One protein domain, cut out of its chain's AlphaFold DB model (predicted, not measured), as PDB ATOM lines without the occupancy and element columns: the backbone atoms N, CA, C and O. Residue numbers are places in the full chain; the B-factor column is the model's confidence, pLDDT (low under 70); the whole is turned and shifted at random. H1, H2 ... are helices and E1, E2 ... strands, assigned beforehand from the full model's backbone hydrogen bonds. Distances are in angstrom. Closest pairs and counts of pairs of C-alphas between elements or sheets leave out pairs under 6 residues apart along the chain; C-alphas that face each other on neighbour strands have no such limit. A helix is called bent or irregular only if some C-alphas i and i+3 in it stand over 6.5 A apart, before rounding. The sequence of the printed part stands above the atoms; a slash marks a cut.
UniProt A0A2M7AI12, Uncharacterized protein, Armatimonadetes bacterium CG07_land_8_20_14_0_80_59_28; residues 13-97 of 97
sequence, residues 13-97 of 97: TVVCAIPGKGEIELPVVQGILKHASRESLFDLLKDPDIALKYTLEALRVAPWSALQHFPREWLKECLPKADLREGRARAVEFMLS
ATOM      1  N   THR A  13      41.923 -36.027 -17.268       88.31
ATOM      2  CA  THR A  13      41.851 -37.375 -17.847       88.31
ATOM      3  C   THR A  13      41.197 -38.336 -16.855       88.31
ATOM      4  O   THR A  13      41.241 -38.122 -15.644       88.31
ATOM      5  N   VAL A  14      40.545 -39.372 -17.376       91.12
ATOM      6  CA  VAL A  14      39.936 -40.463 -16.609       91.12
ATOM      7  C   VAL A  14      40.517 -41.767 -17.113       91.12
ATOM      8  O   VAL A  14      40.507 -42.016 -18.315       91.12
ATOM      9  N   VAL A  15      40.994 -42.602 -16.196       91.00
ATOM     10  CA  VAL A  15      41.378 -43.974 -16.518       91.00
ATOM     11  C   VAL A  15      40.117 -44.834 -16.525       91.00
ATOM     12  O   VAL A  15      39.393 -44.893 -15.530       91.00
ATOM     13  N   CYS A  16      39.847 -45.482 -17.652       90.94
ATOM     14  CA  CYS A  16      38.758 -46.434 -17.817       90.94
ATOM     15  C   CYS A  16      39.336 -47.823 -18.078       90.94
ATOM     16  O   CYS A  16      40.123 -48.004 -19.006       90.94
ATOM     17  N   ALA A  17      38.929 -48.810 -17.281       89.31
ATOM     18  CA  ALA A  17      39.273 -50.202 -17.523       89.31
ATOM     19  C   ALA A  17      38.289 -50.800 -18.536       89.31
ATOM     20  O   ALA A  17      37.118 -51.022 -18.226       89.31
ATOM     21  N   ILE A  18      38.765 -51.078 -19.748       84.44
ATOM     22  CA  ILE A  18      37.962 -51.712 -20.789       84.44
ATOM     23  C   ILE A  18      38.191 -53.226 -20.768       84.44
ATOM     24  O   ILE A  18      39.330 -53.681 -20.956       84.44
ATOM     25  N   PRO A  19      37.122 -54.030 -20.593       79.06
ATOM     26  CA  PRO A  19      37.217 -55.483 -20.636       79.06
ATOM     27  C   PRO A  19      37.914 -55.969 -21.913       79.06
ATOM     28  O   PRO A  19      37.494 -55.656 -23.027       79.06
ATOM     29  N   GLY A  20      39.004 -56.722 -21.749       77.44
ATOM     30  CA  GLY A  20      39.782 -57.284 -22.859       77.44
ATOM     31  C   GLY A  20      40.778 -56.333 -23.535       77.44
ATOM     32  O   GLY A  20      41.464 -56.767 -24.455       77.44
ATOM     33  N   LYS A  21      40.888 -55.071 -23.094       72.69
ATOM     34  CA  LYS A  21      41.858 -54.090 -23.629       72.69
ATOM     35  C   LYS A  21      42.772 -53.465 -22.582       72.69
ATOM     36  O   LYS A  21      43.827 -52.954 -22.939       72.69
ATOM     37  N   GLY A  22      42.394 -53.546 -21.310       83.56
ATOM     38  CA  GLY A  22      43.143 -52.937 -20.218       83.56
ATOM     39  C   GLY A  22      42.696 -51.502 -19.963       83.56
ATOM     40  O   GLY A  22      41.553 -51.135 -20.237       83.56
ATOM     41  N   GLU A  23      43.587 -50.709 -19.390       90.31
ATOM     42  CA  GLU A  23      43.295 -49.341 -18.980       90.31
ATOM     43  C   GLU A  23      43.541 -48.359 -20.130       90.31
ATOM     44  O   GLU A  23      44.589 -48.385 -20.774       90.31
ATOM     45  N   ILE A  24      42.568 -47.483 -20.384       89.56
ATOM     46  CA  ILE A  24      42.697 -46.378 -21.333       89.56
ATOM     47  C   ILE A  24      42.532 -45.042 -20.616       89.56
ATOM     48  O   ILE A  24      41.666 -44.883 -19.757       89.56
ATOM     49  N   GLU A  25      43.333 -44.057 -21.002       90.88
ATOM     50  CA  GLU A  25      43.199 -42.689 -20.509       90.88
ATOM     51  C   GLU A  25      42.315 -41.875 -21.451       90.88
ATOM     52  O   GLU A  25      42.680 -41.608 -22.595       90.88
ATOM     53  N   LEU A  26      41.141 -41.461 -20.982       91.00
ATOM     54  CA  LEU A  26      40.205 -40.653 -21.752       91.00
ATOM     55  C   LEU A  26      40.226 -39.193 -21.303       91.00
ATOM     56  O   LEU A  26      40.069 -38.917 -20.112       91.00
ATOM     57  N   PRO A  27      40.368 -38.228 -22.228       91.56
ATOM     58  CA  PRO A  27      40.284 -36.821 -21.880       91.56
ATOM     59  C   PRO A  27      38.843 -36.433 -21.541       91.56
ATOM     60  O   PRO A  27      37.899 -36.807 -22.232       91.56
ATOM     61  N   VAL A  28      38.668 -35.605 -20.513       89.19
ATOM     62  CA  VAL A  28      37.365 -35.051 -20.138       89.19
ATOM     63  C   VAL A  28      37.120 -33.768 -20.916       89.19
ATOM     64  O   VAL A  28      37.514 -32.673 -20.513       89.19
ATOM     65  N   VAL A  29      36.455 -33.895 -22.057       87.06
ATOM     66  CA  VAL A  29      36.030 -32.767 -22.892       87.06
ATOM     67  C   VAL A  29      34.525 -32.549 -22.755       87.06
ATOM     68  O   VAL A  29      33.724 -33.441 -23.047       87.06
ATOM     69  N   GLN A  30      34.141 -31.343 -22.329       82.50
ATOM     70  CA  GLN A  30      32.739 -30.938 -22.224       82.50
ATOM     71  C   GLN A  30      32.105 -30.732 -23.603       82.50
ATOM     72  O   GLN A  30      32.768 -30.332 -24.558       82.50
ATOM     73  N   GLY A  31      30.796 -30.971 -23.692       82.25
ATOM     74  CA  GLY A  31      30.024 -30.778 -24.923       82.25
ATOM     75  C   GLY A  31      30.061 -31.960 -25.897       82.25
ATOM     76  O   GLY A  31      29.363 -31.911 -26.905       82.25
ATOM     77  N   ILE A  32      30.815 -33.024 -25.593       85.62
ATOM     78  CA  ILE A  32      30.775 -34.284 -26.353       85.62
ATOM     79  C   ILE A  32      29.516 -35.081 -25.991       85.62
ATOM     80  O   ILE A  32      28.728 -35.423 -26.867       85.62
ATOM     81  N   LEU A  33      29.265 -35.298 -24.695       85.00
ATOM     82  CA  LEU A  33      27.981 -35.817 -24.213       85.00
ATOM     83  C   LEU A  33      27.080 -34.647 -23.824       85.00
ATOM     84  O   LEU A  33      27.336 -33.951 -22.843       85.00
ATOM     85  N   LYS A  34      26.008 -34.441 -24.596       76.00
ATOM     86  CA  LYS A  34      25.112 -33.273 -24.495       76.00
ATOM     87  C   LYS A  34      24.452 -33.080 -23.125       76.00
ATOM     88  O   LYS A  34      24.070 -31.962 -22.802       76.00
ATOM     89  N   HIS A  35      24.306 -34.149 -22.343       75.69
ATOM     90  CA  HIS A  35      23.584 -34.137 -21.067       75.69
ATOM     91  C   HIS A  35      24.489 -34.324 -19.841       75.69
ATOM     92  O   HIS A  35      23.982 -34.367 -18.726       75.69
ATOM     93  N   ALA A  36      25.808 -34.440 -20.027       78.38
ATOM     94  CA  ALA A  36      26.737 -34.688 -18.930       78.38
ATOM     95  C   ALA A  36      27.418 -33.386 -18.480       78.38
ATOM     96  O   ALA A  36      28.027 -32.673 -19.282       78.38
ATOM     97  N   SER A  37      27.338 -33.088 -17.182       80.06
ATOM     98  CA  SER A  37      28.159 -32.054 -16.550       80.06
ATOM     99  C   SER A  37      29.624 -32.501 -16.485       80.06
ATOM    100  O   SER A  37      29.923 -33.695 -16.540       80.06
ATOM    101  N   ARG A  38      30.551 -31.550 -16.314       77.19
ATOM    102  CA  ARG A  38      31.987 -31.842 -16.153       77.19
ATOM    103  C   ARG A  38      32.248 -32.891 -15.076       77.19
ATOM    104  O   ARG A  38      32.993 -33.824 -15.324       77.19
ATOM    105  N   GLU A  39      31.649 -32.707 -13.906       82.19
ATOM    106  CA  GLU A  39      31.825 -33.582 -12.745       82.19
ATOM    107  C   GLU A  39      31.270 -34.973 -13.038       82.19
ATOM    108  O   GLU A  39      31.971 -35.960 -12.853       82.19
ATOM    109  N   SER A  40      30.076 -35.048 -13.637       85.50
ATOM    110  CA  SER A  40      29.490 -36.334 -14.017       85.50
ATOM    111  C   SER A  40      30.327 -37.079 -15.058       85.50
ATOM    112  O   SER A  40      30.404 -38.297 -14.997       85.50
ATOM    113  N   LEU A  41      31.010 -36.385 -15.979       85.88
ATOM    114  CA  LEU A  41      31.885 -37.040 -16.956       85.88
ATOM    115  C   LEU A  41      33.038 -37.797 -16.290       85.88
ATOM    116  O   LEU A  41      33.410 -38.851 -16.795       85.88
ATOM    117  N   PHE A  42      33.584 -37.310 -15.171       87.56
ATOM    118  CA  PHE A  42      34.669 -38.015 -14.480       87.56
ATOM    119  C   PHE A  42      34.239 -39.389 -13.963       87.56
ATOM    120  O   PHE A  42      35.020 -40.335 -14.024       87.56
ATOM    121  N   ASP A  43      33.003 -39.506 -13.483       89.19
ATOM    122  CA  ASP A  43      32.466 -40.773 -12.991       89.19
ATOM    123  C   ASP A  43      31.885 -41.632 -14.113       89.19
ATOM    124  O   ASP A  43      32.131 -42.834 -14.156       89.19
ATOM    125  N   LEU A  44      31.184 -41.021 -15.068       88.75
ATOM    126  CA  LEU A  44      30.582 -41.721 -16.201       88.75
ATOM    127  C   LEU A  44      31.637 -42.373 -17.098       88.75
ATOM    128  O   LEU A  44      31.425 -43.479 -17.575       88.75
ATOM    129  N   LEU A  45      32.786 -41.728 -17.315       89.81
ATOM    130  CA  LEU A  45      33.850 -42.284 -18.157       89.81
ATOM    131  C   LEU A  45      34.594 -43.462 -17.522       89.81
ATOM    132  O   LEU A  45      35.379 -44.100 -18.214       89.81
ATOM    133  N   LYS A  46      34.348 -43.783 -16.246       89.88
ATOM    134  CA  LYS A  46      34.850 -45.025 -15.639       89.88
ATOM    135  C   LYS A  46      34.098 -46.248 -16.163       89.88
ATOM    136  O   LYS A  46      34.651 -47.343 -16.141       89.88
ATOM    137  N   ASP A  47      32.870 -46.063 -16.646       90.56
ATOM    138  CA  ASP A  47      32.074 -47.119 -17.263       90.56
ATOM    139  C   ASP A  47      32.542 -47.353 -18.717       90.56
ATOM    140  O   ASP A  47      32.525 -46.416 -19.524       90.56
ATOM    141  N   PRO A  48      32.943 -48.586 -19.082       89.88
ATOM    142  CA  PRO A  48      33.462 -48.898 -20.413       89.88
ATOM    143  C   PRO A  48      32.436 -48.685 -21.537       89.88
ATOM    144  O   PRO A  48      32.812 -48.272 -22.640       89.88
ATOM    145  N   ASP A  49      31.144 -48.907 -21.284       90.19
ATOM    146  CA  ASP A  49      30.096 -48.684 -22.281       90.19
ATOM    147  C   ASP A  49      29.906 -47.189 -22.546       90.19
ATOM    148  O   ASP A  49      29.674 -46.760 -23.684       90.19
ATOM    149  N   ILE A  50      30.030 -46.370 -21.501       91.06
ATOM    150  CA  ILE A  50      29.942 -44.917 -21.630       91.06
ATOM    151  C   ILE A  50      31.215 -44.347 -22.250       91.06
ATOM    152  O   ILE A  50      31.116 -43.497 -23.131       91.06
ATOM    153  N   ALA A  51      32.390 -44.842 -21.869       90.81
ATOM    154  CA  ALA A  51      33.675 -44.512 -22.481       90.81
ATOM    155  C   ALA A  51      33.673 -44.765 -23.997       90.81
ATOM    156  O   ALA A  51      34.117 -43.916 -24.783       90.81
ATOM    157  N   LEU A  52      33.101 -45.894 -24.431       91.31
ATOM    158  CA  LEU A  52      32.913 -46.193 -25.845       91.31
ATOM    159  C   LEU A  52      31.971 -45.179 -26.497       91.31
ATOM    160  O   LEU A  52      32.376 -44.504 -27.440       91.31
ATOM    161  N   LYS A  53      30.750 -45.008 -25.975       91.44
ATOM    162  CA  LYS A  53      29.772 -44.042 -26.515       91.44
ATOM    163  C   LYS A  53      30.342 -42.627 -26.601       91.44
ATOM    164  O   LYS A  53      30.185 -41.959 -27.618       91.44
ATOM    165  N   TYR A  54      31.045 -42.198 -25.558       92.31
ATOM    166  CA  TYR A  54      31.738 -40.919 -25.485       92.31
ATOM    167  C   TYR A  54      32.739 -40.757 -26.623       92.31
ATOM    168  O   TYR A  54      32.748 -39.730 -27.297       92.31
ATOM    169  N   THR A  55      33.547 -41.783 -26.872       92.56
ATOM    170  CA  THR A  55      34.563 -41.759 -27.927       92.56
ATOM    171  C   THR A  55      33.927 -41.754 -29.317       92.56
ATOM    172  O   THR A  55      34.380 -41.020 -30.193       92.56
ATOM    173  N   LEU A  56      32.842 -42.505 -29.531       92.81
ATOM    174  CA  LEU A  56      32.106 -42.485 -30.800       92.81
ATOM    175  C   LEU A  56      31.485 -41.109 -31.070       92.81
ATOM    176  O   LEU A  56      31.602 -40.577 -32.174       92.81
ATOM    177  N   GLU A  57      30.882 -40.488 -30.058       91.62
ATOM    178  CA  GLU A  57      30.364 -39.125 -30.181       91.62
ATOM    179  C   GLU A  57      31.497 -38.111 -30.384       91.62
ATOM    180  O   GLU A  57      31.386 -37.230 -31.239       91.62
ATOM    181  N   ALA A  58      32.635 -38.268 -29.702       91.25
ATOM    182  CA  ALA A  58      33.817 -37.442 -29.932       91.25
ATOM    183  C   ALA A  58      34.250 -37.513 -31.401       91.25
ATOM    184  O   ALA A  58      34.403 -36.486 -32.070       91.25
ATOM    185  N   LEU A  59      34.346 -38.728 -31.940       90.94
ATOM    186  CA  LEU A  59      34.661 -38.967 -33.342       90.94
ATOM    187  C   LEU A  59      33.656 -38.313 -34.288       90.94
ATOM    188  O   LEU A  59      34.077 -37.896 -35.360       90.94
ATOM    189  N   ARG A  60      32.383 -38.142 -33.908       89.50
ATOM    190  CA  ARG A  60      31.320 -37.522 -34.727       89.50
ATOM    191  C   ARG A  60      31.246 -36.006 -34.656       89.50
ATOM    192  O   ARG A  60      30.973 -35.377 -35.680       89.50
ATOM    193  N   VAL A  61      31.445 -35.414 -33.479       87.56
ATOM    194  CA  VAL A  61      31.159 -33.985 -33.256       87.56
ATOM    195  C   VAL A  61      32.352 -33.177 -32.768       87.56
ATOM    196  O   VAL A  61      32.402 -31.976 -33.029       87.56
ATOM    197  N   ALA A  62      33.333 -33.799 -32.110       87.56
ATOM    198  CA  ALA A  62      34.418 -33.054 -31.490       87.56
ATOM    199  C   ALA A  62      35.323 -32.393 -32.544       87.56
ATOM    200  O   ALA A  62      35.526 -32.948 -33.633       87.56
ATOM    201  N   PRO A  63      35.868 -31.200 -32.253       87.12
ATOM    202  CA  PRO A  63      36.874 -30.591 -33.104       87.12
ATOM    203  C   PRO A  63      38.190 -31.367 -33.020       87.12
ATOM    204  O   PRO A  63      38.459 -32.078 -32.052       87.12
ATOM    205  N   TRP A  64      39.049 -31.162 -34.015       84.25
ATOM    206  CA  TRP A  64      40.356 -31.816 -34.086       84.25
ATOM    207  C   TRP A  64      41.203 -31.614 -32.824       84.25
ATOM    208  O   TRP A  64      41.752 -32.573 -32.293       84.25
ATOM    209  N   SER A  65      41.228 -30.392 -32.286       84.75
ATOM    210  CA  SER A  65      41.967 -30.069 -31.060       84.75
ATOM    211  C   SER A  65      41.561 -30.925 -29.861       84.75
ATOM    212  O   SER A  65      42.402 -31.198 -29.018       84.75
ATOM    213  N   ALA A  66      40.311 -31.391 -29.794       86.50
ATOM    214  CA  ALA A  66      39.868 -32.301 -28.745       86.50
ATOM    215  C   ALA A  66      40.302 -33.749 -29.021       86.50
ATOM    216  O   ALA A  66      40.774 -34.426 -28.112       86.50
ATOM    217  N   LEU A  67      40.178 -34.216 -30.270       88.06
ATOM    218  CA  LEU A  67      40.533 -35.586 -30.667       88.06
ATOM    219  C   LEU A  67      42.026 -35.895 -30.482       88.06
ATOM    220  O   LEU A  67      42.371 -37.027 -30.170       88.06
ATOM    221  N   GLN A  68      42.902 -34.894 -30.601       88.88
ATOM    222  CA  GLN A  68      44.344 -35.042 -30.358       88.88
ATOM    223  C   GLN A  68      44.698 -35.509 -28.939       88.88
ATOM    224  O   GLN A  68      45.786 -36.036 -28.733       88.88
ATOM    225  N   HIS A  69      43.801 -35.311 -27.971       89.50
ATOM    226  CA  HIS A  69      44.011 -35.721 -26.584       89.50
ATOM    227  C   HIS A  69      43.567 -37.159 -26.295       89.50
ATOM    228  O   HIS A  69      43.790 -37.643 -25.190       89.50
ATOM    229  N   PHE A  70      42.914 -37.833 -27.245       91.06
ATOM    230  CA  PHE A  70      42.491 -39.219 -27.072       91.06
ATOM    231  C   PHE A  70      43.621 -40.187 -27.453       91.06
ATOM    232  O   PHE A  70      44.417 -39.884 -28.349       91.06
ATOM    233  N   PRO A  71      43.668 -41.388 -26.849       90.12
ATOM    234  CA  PRO A  71      44.620 -42.415 -27.246       90.12
ATOM    235  C   PRO A  71      44.384 -42.822 -28.703       90.12
ATOM    236  O   PRO A  71      43.282 -43.221 -29.083       90.12
ATOM    237  N   ARG A  72      45.427 -42.735 -29.533       90.00
ATOM    238  CA  ARG A  72      45.333 -43.004 -30.980       90.00
ATOM    239  C   ARG A  72      44.833 -44.408 -31.294       90.00
ATOM    240  O   ARG A  72      43.966 -44.562 -32.147       90.00
ATOM    241  N   GLU A  73      45.357 -45.411 -30.597       88.50
ATOM    242  CA  GLU A  73      44.964 -46.808 -30.810       88.50
ATOM    243  C   GLU A  73      43.487 -47.020 -30.467       88.50
ATOM    244  O   GLU A  73      42.745 -47.617 -31.244       88.50
ATOM    245  N   TRP A  74      43.014 -46.392 -29.391       89.75
ATOM    246  CA  TRP A  74      41.598 -46.412 -29.036       89.75
ATOM    247  C   TRP A  74      40.714 -45.744 -30.100       89.75
ATOM    248  O   TRP A  74      39.666 -46.283 -30.468       89.75
ATOM    249  N   LEU A  75      41.142 -44.601 -30.651       90.81
ATOM    250  CA  LEU A  75      40.423 -43.938 -31.742       90.81
ATOM    251  C   LEU A  75      40.345 -44.812 -32.998       90.81
ATOM    252  O   LEU A  75      39.270 -44.898 -33.589       90.81
ATOM    253  N   LYS A  76      41.439 -45.479 -33.388       90.00
ATOM    254  CA  LYS A  76      41.468 -46.387 -34.549       90.00
ATOM    255  C   LYS A  76      40.462 -47.524 -34.406       90.00
ATOM    256  O   LYS A  76      39.760 -47.852 -35.355       90.00
ATOM    257  N   GLU A  77      40.345 -48.093 -33.213       88.44
ATOM    258  CA  GLU A  77      39.404 -49.182 -32.944       88.44
ATOM    259  C   GLU A  77      37.943 -48.717 -32.879       88.44
ATOM    260  O   GLU A  77      37.020 -49.480 -33.180       88.44
ATOM    261  N   CYS A  78      37.722 -47.469 -32.466       89.88
ATOM    262  CA  CYS A  78      36.400 -46.852 -32.420       89.88
ATOM    263  C   CYS A  78      35.939 -46.344 -33.791       89.88
ATOM    264  O   CYS A  78      34.737 -46.274 -34.042       89.88
ATOM    265  N   LEU A  79      36.872 -46.029 -34.687       88.44
ATOM    266  CA  LEU A  79      36.609 -45.494 -36.019       88.44
ATOM    267  C   LEU A  79      35.606 -46.317 -36.846       88.44
ATOM    268  O   LEU A  79      34.607 -45.732 -37.273       88.44
ATOM    269  N   PRO A  80      35.764 -47.649 -37.015       87.12
ATOM    270  CA  PRO A  80      34.798 -48.451 -37.769       87.12
ATOM    271  C   PRO A  80      33.423 -48.545 -37.088       87.12
ATOM    272  O   PRO A  80      32.439 -48.881 -37.738       87.12
ATOM    273  N   LYS A  81      33.330 -48.247 -35.785       88.38
ATOM    274  CA  LYS A  81      32.082 -48.309 -35.005       88.38
ATOM    275  C   LYS A  81      31.332 -46.977 -34.963       88.38
ATOM    276  O   LYS A  81      30.169 -46.945 -34.575       88.38
ATOM    277  N   ALA A  82      31.991 -45.870 -35.310       85.19
ATOM    278  CA  ALA A  82      31.467 -44.523 -35.097       85.19
ATOM    279  C   ALA A  82      30.451 -44.073 -36.155       85.19
ATOM    280  O   ALA A  82      29.859 -43.010 -35.975       85.19
ATOM    281  N   ASP A  83      30.205 -44.861 -37.207       85.69
ATOM    282  CA  ASP A  83      29.277 -44.539 -38.306       85.69
ATOM    283  C   ASP A  83      29.434 -43.077 -38.771       85.69
ATOM    284  O   ASP A  83      28.584 -42.207 -38.566       85.69
ATOM    285  N   LEU A  84      30.635 -42.766 -39.264       87.19
ATOM    286  CA  LEU A  84      31.019 -41.414 -39.652       87.19
ATOM    287  C   LEU A  84      30.648 -41.141 -41.109       87.19
ATOM    288  O   LEU A  84      30.783 -41.997 -41.978       87.19
ATOM    289  N   ARG A  85      30.297 -39.884 -41.407       87.44
ATOM    290  CA  ARG A  85      30.223 -39.408 -42.797       87.44
ATOM    291  C   ARG A  85      31.575 -39.608 -43.480       87.44
ATOM    292  O   ARG A  85      32.600 -39.271 -42.891       87.44
ATOM    293  N   GLU A  86      31.566 -40.037 -44.738       85.31
ATOM    294  CA  GLU A  86      32.765 -40.423 -45.500       85.31
ATOM    295  C   GLU A  86      33.902 -39.386 -45.436       85.31
ATOM    296  O   GLU A  86      35.046 -39.725 -45.145       85.31
ATOM    297  N   GLY A  87      33.592 -38.095 -45.611       86.81
ATOM    298  CA  GLY A  87      34.601 -37.031 -45.521       86.81
ATOM    299  C   GLY A  87      35.234 -36.891 -44.132       86.81
ATOM    300  O   GLY A  87      36.418 -36.583 -44.017       86.81
ATOM    301  N   ARG A  88      34.467 -37.150 -43.068       86.56
ATOM    302  CA  ARG A  88      34.970 -37.122 -41.691       86.56
ATOM    303  C   ARG A  88      35.754 -38.389 -41.360       86.56
ATOM    304  O   ARG A  88      36.792 -38.276 -40.722       86.56
ATOM    305  N   ALA A  89      35.294 -39.547 -41.833       86.56
ATOM    306  CA  ALA A  89      36.018 -40.808 -41.707       86.56
ATOM    307  C   ALA A  89      37.422 -40.688 -42.314       86.56
ATOM    308  O   ALA A  89      38.400 -40.831 -41.591       86.56
ATOM    309  N   ARG A  90      37.525 -40.266 -43.583       87.06
ATOM    310  CA  ARG A  90      38.817 -40.064 -44.265       87.06
ATOM    311  C   ARG A  90      39.726 -39.064 -43.556       87.06
ATOM    312  O   ARG A  90      40.930 -39.278 -43.471       87.06
ATOM    313  N   ALA A  91      39.164 -37.966 -43.047       87.19
ATOM    314  CA  ALA A  91      39.941 -36.963 -42.326       87.19
ATOM    315  C   ALA A  91      40.510 -37.508 -41.007       87.19
ATOM    316  O   ALA A  91      41.636 -37.172 -40.652       87.19
ATOM    317  N   VAL A  92      39.743 -38.337 -40.292       86.38
ATOM    318  CA  VAL A  92      40.212 -39.004 -39.072       86.38
ATOM    319  C   VAL A  92      41.213 -40.111 -39.404       86.38
ATOM    320  O   VAL A  92      42.246 -40.186 -38.751       86.38
ATOM    321  N   GLU A  93      40.976 -40.913 -40.445       86.88
ATOM    322  CA  GLU A  93      41.921 -41.933 -40.922       86.88
ATOM    323  C   GLU A  93      43.285 -41.329 -41.260       86.88
ATOM    324  O   GLU A  93      44.289 -41.779 -40.720       86.88
ATOM    325  N   PHE A  94      43.317 -40.259 -42.062       87.00
ATOM    326  CA  PHE A  94      44.550 -39.550 -42.433       87.00
ATOM    327  C   PHE A  94      45.316 -38.990 -41.224       87.00
ATOM    328  O   PHE A  94      46.523 -38.785 -41.255       87.00
ATOM    329  N   MET A  95      44.603 -38.695 -40.147       82.88
ATOM    330  CA  MET A  95      45.181 -38.190 -38.907       82.88
ATOM    331  C   MET A  95      45.794 -39.307 -38.049       82.88
ATOM    332  O   MET A  95      46.660 -39.037 -37.212       82.88
ATOM    333  N   LEU A  96      45.244 -40.517 -38.169       83.19
ATOM    334  CA  LEU A  96      45.607 -41.689 -37.378       83.19
ATOM    335  C   LEU A  96      46.640 -42.577 -38.090       83.19
ATOM    336  O   LEU A  96      47.238 -43.424 -37.419       83.19
ATOM    337  N   SER A  97      46.829 -42.395 -39.402       78.19
ATOM    338  CA  SER A  97      47.927 -42.936 -40.218       78.19
ATOM    339  C   SER A  97      49.246 -42.229 -39.938       78.19
ATOM    340  O   SER A  97      50.251 -42.944 -39.746       78.19
TER     341      SER A  97
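What this domain is: This is residues 13 to 97 of the 97 residues of an uncharacterized protein of Armatimonadetes bacterium CG07_land_8_20_14_0_80_59_28 (UniProt A0A2M7AI12). One helix, H2, runs through the middle between a small hairpin of two strands, E1 and E2, at one end and a hairpin of two helices, H4 and H5, at the other. H1 sits beside E1 at the strand end, H4 crosses H2 near a right angle, and H5 makes the far end, with the four-residue H3 near H2 and H5. The printed part has 85 residues, with two named strands followed by five named helices in the order E1 E2 H1 H2 H3 H4 H5; the sheet E1 - E2 is antiparallel and the class is mixed, helices and strands. The whole is compact, with a radius of gyration of the C-alphas of 12.1 A and spans of 33 by 28 by 19 A.

Where its parts are: E1 is residues 13 to 18, beginning at C-alpha 13 (41.851, -37.375, -17.847), 15.1 A long, and E2 is residues 22 to 27, 16.5 A long. H1 is residues 38 to 44, 10.0 A long. H2, the longest helix, is residues 48 to 61, 19.8 A long, from C-alpha 48 at (33.462, -48.898, -20.413). H3 is residues 64 to 67, 5.1 A long. H4 is residues 72 to 81, 14.8 A long, and is only just irregular: C-alphas 77 and 80 are 6.7 A apart. H5 is residues 86 to 96, 15.2 A long, ending at C-alpha 96 (45.607, -41.689, -37.378).

How they stand to each other: E1 and E2 form a hairpin, antiparallel at 150 degrees, with N 14 and O 26 at 2.8 A and N 24 and O 16 at 2.9 A, within hydrogen-bond range. The closest C-alphas of E1 and H1 are those of Val 14 and Phe 42, 6.2 A apart; those of E1 and H2 are Ile 18 and Pro 48, 5.3 A. H1 and H2 are close but not clearly touching, 6.3 A between the C-alphas of Leu 44 and Ile 50. H2 and H4 touch, about perpendicular at 82 degrees, closest at the C-alphas of Leu 56 and Cys 78, 6.3 A. H4 and H5 touch as a helical hairpin, opposite ways at a shallow tilt of 21 degrees, closest at the C-alphas of Arg 72 and Leu 96, 6.5 A. H2 and H3 are close but not clearly touching, 7.0 A between the C-alphas of Ala 58 and Leu 67, and H3 and H5 are near each other, with 5 pairs of C-alphas within 10 A. H1 is apart from H3, H4 and H5. Every O i to N i+4 pair is within hydrogen-bond range in H2 and H5; in H4 it is 4 of 6, in H1 1 of 3 beside 3 of 4 for O i to N i+3, and H3 is too short for such a pair.

The domain as a whole: The C-alphas farthest apart are those of Glu 39 and Glu 86, 33.5 A. The printed part has no cut and ends at the chain's last residue, 97. No link is long; the link E2 to H1, 10 residues, is short and the others are tight. The mean pLDDT of the printed part is 87.1, and no printed residue is under 70.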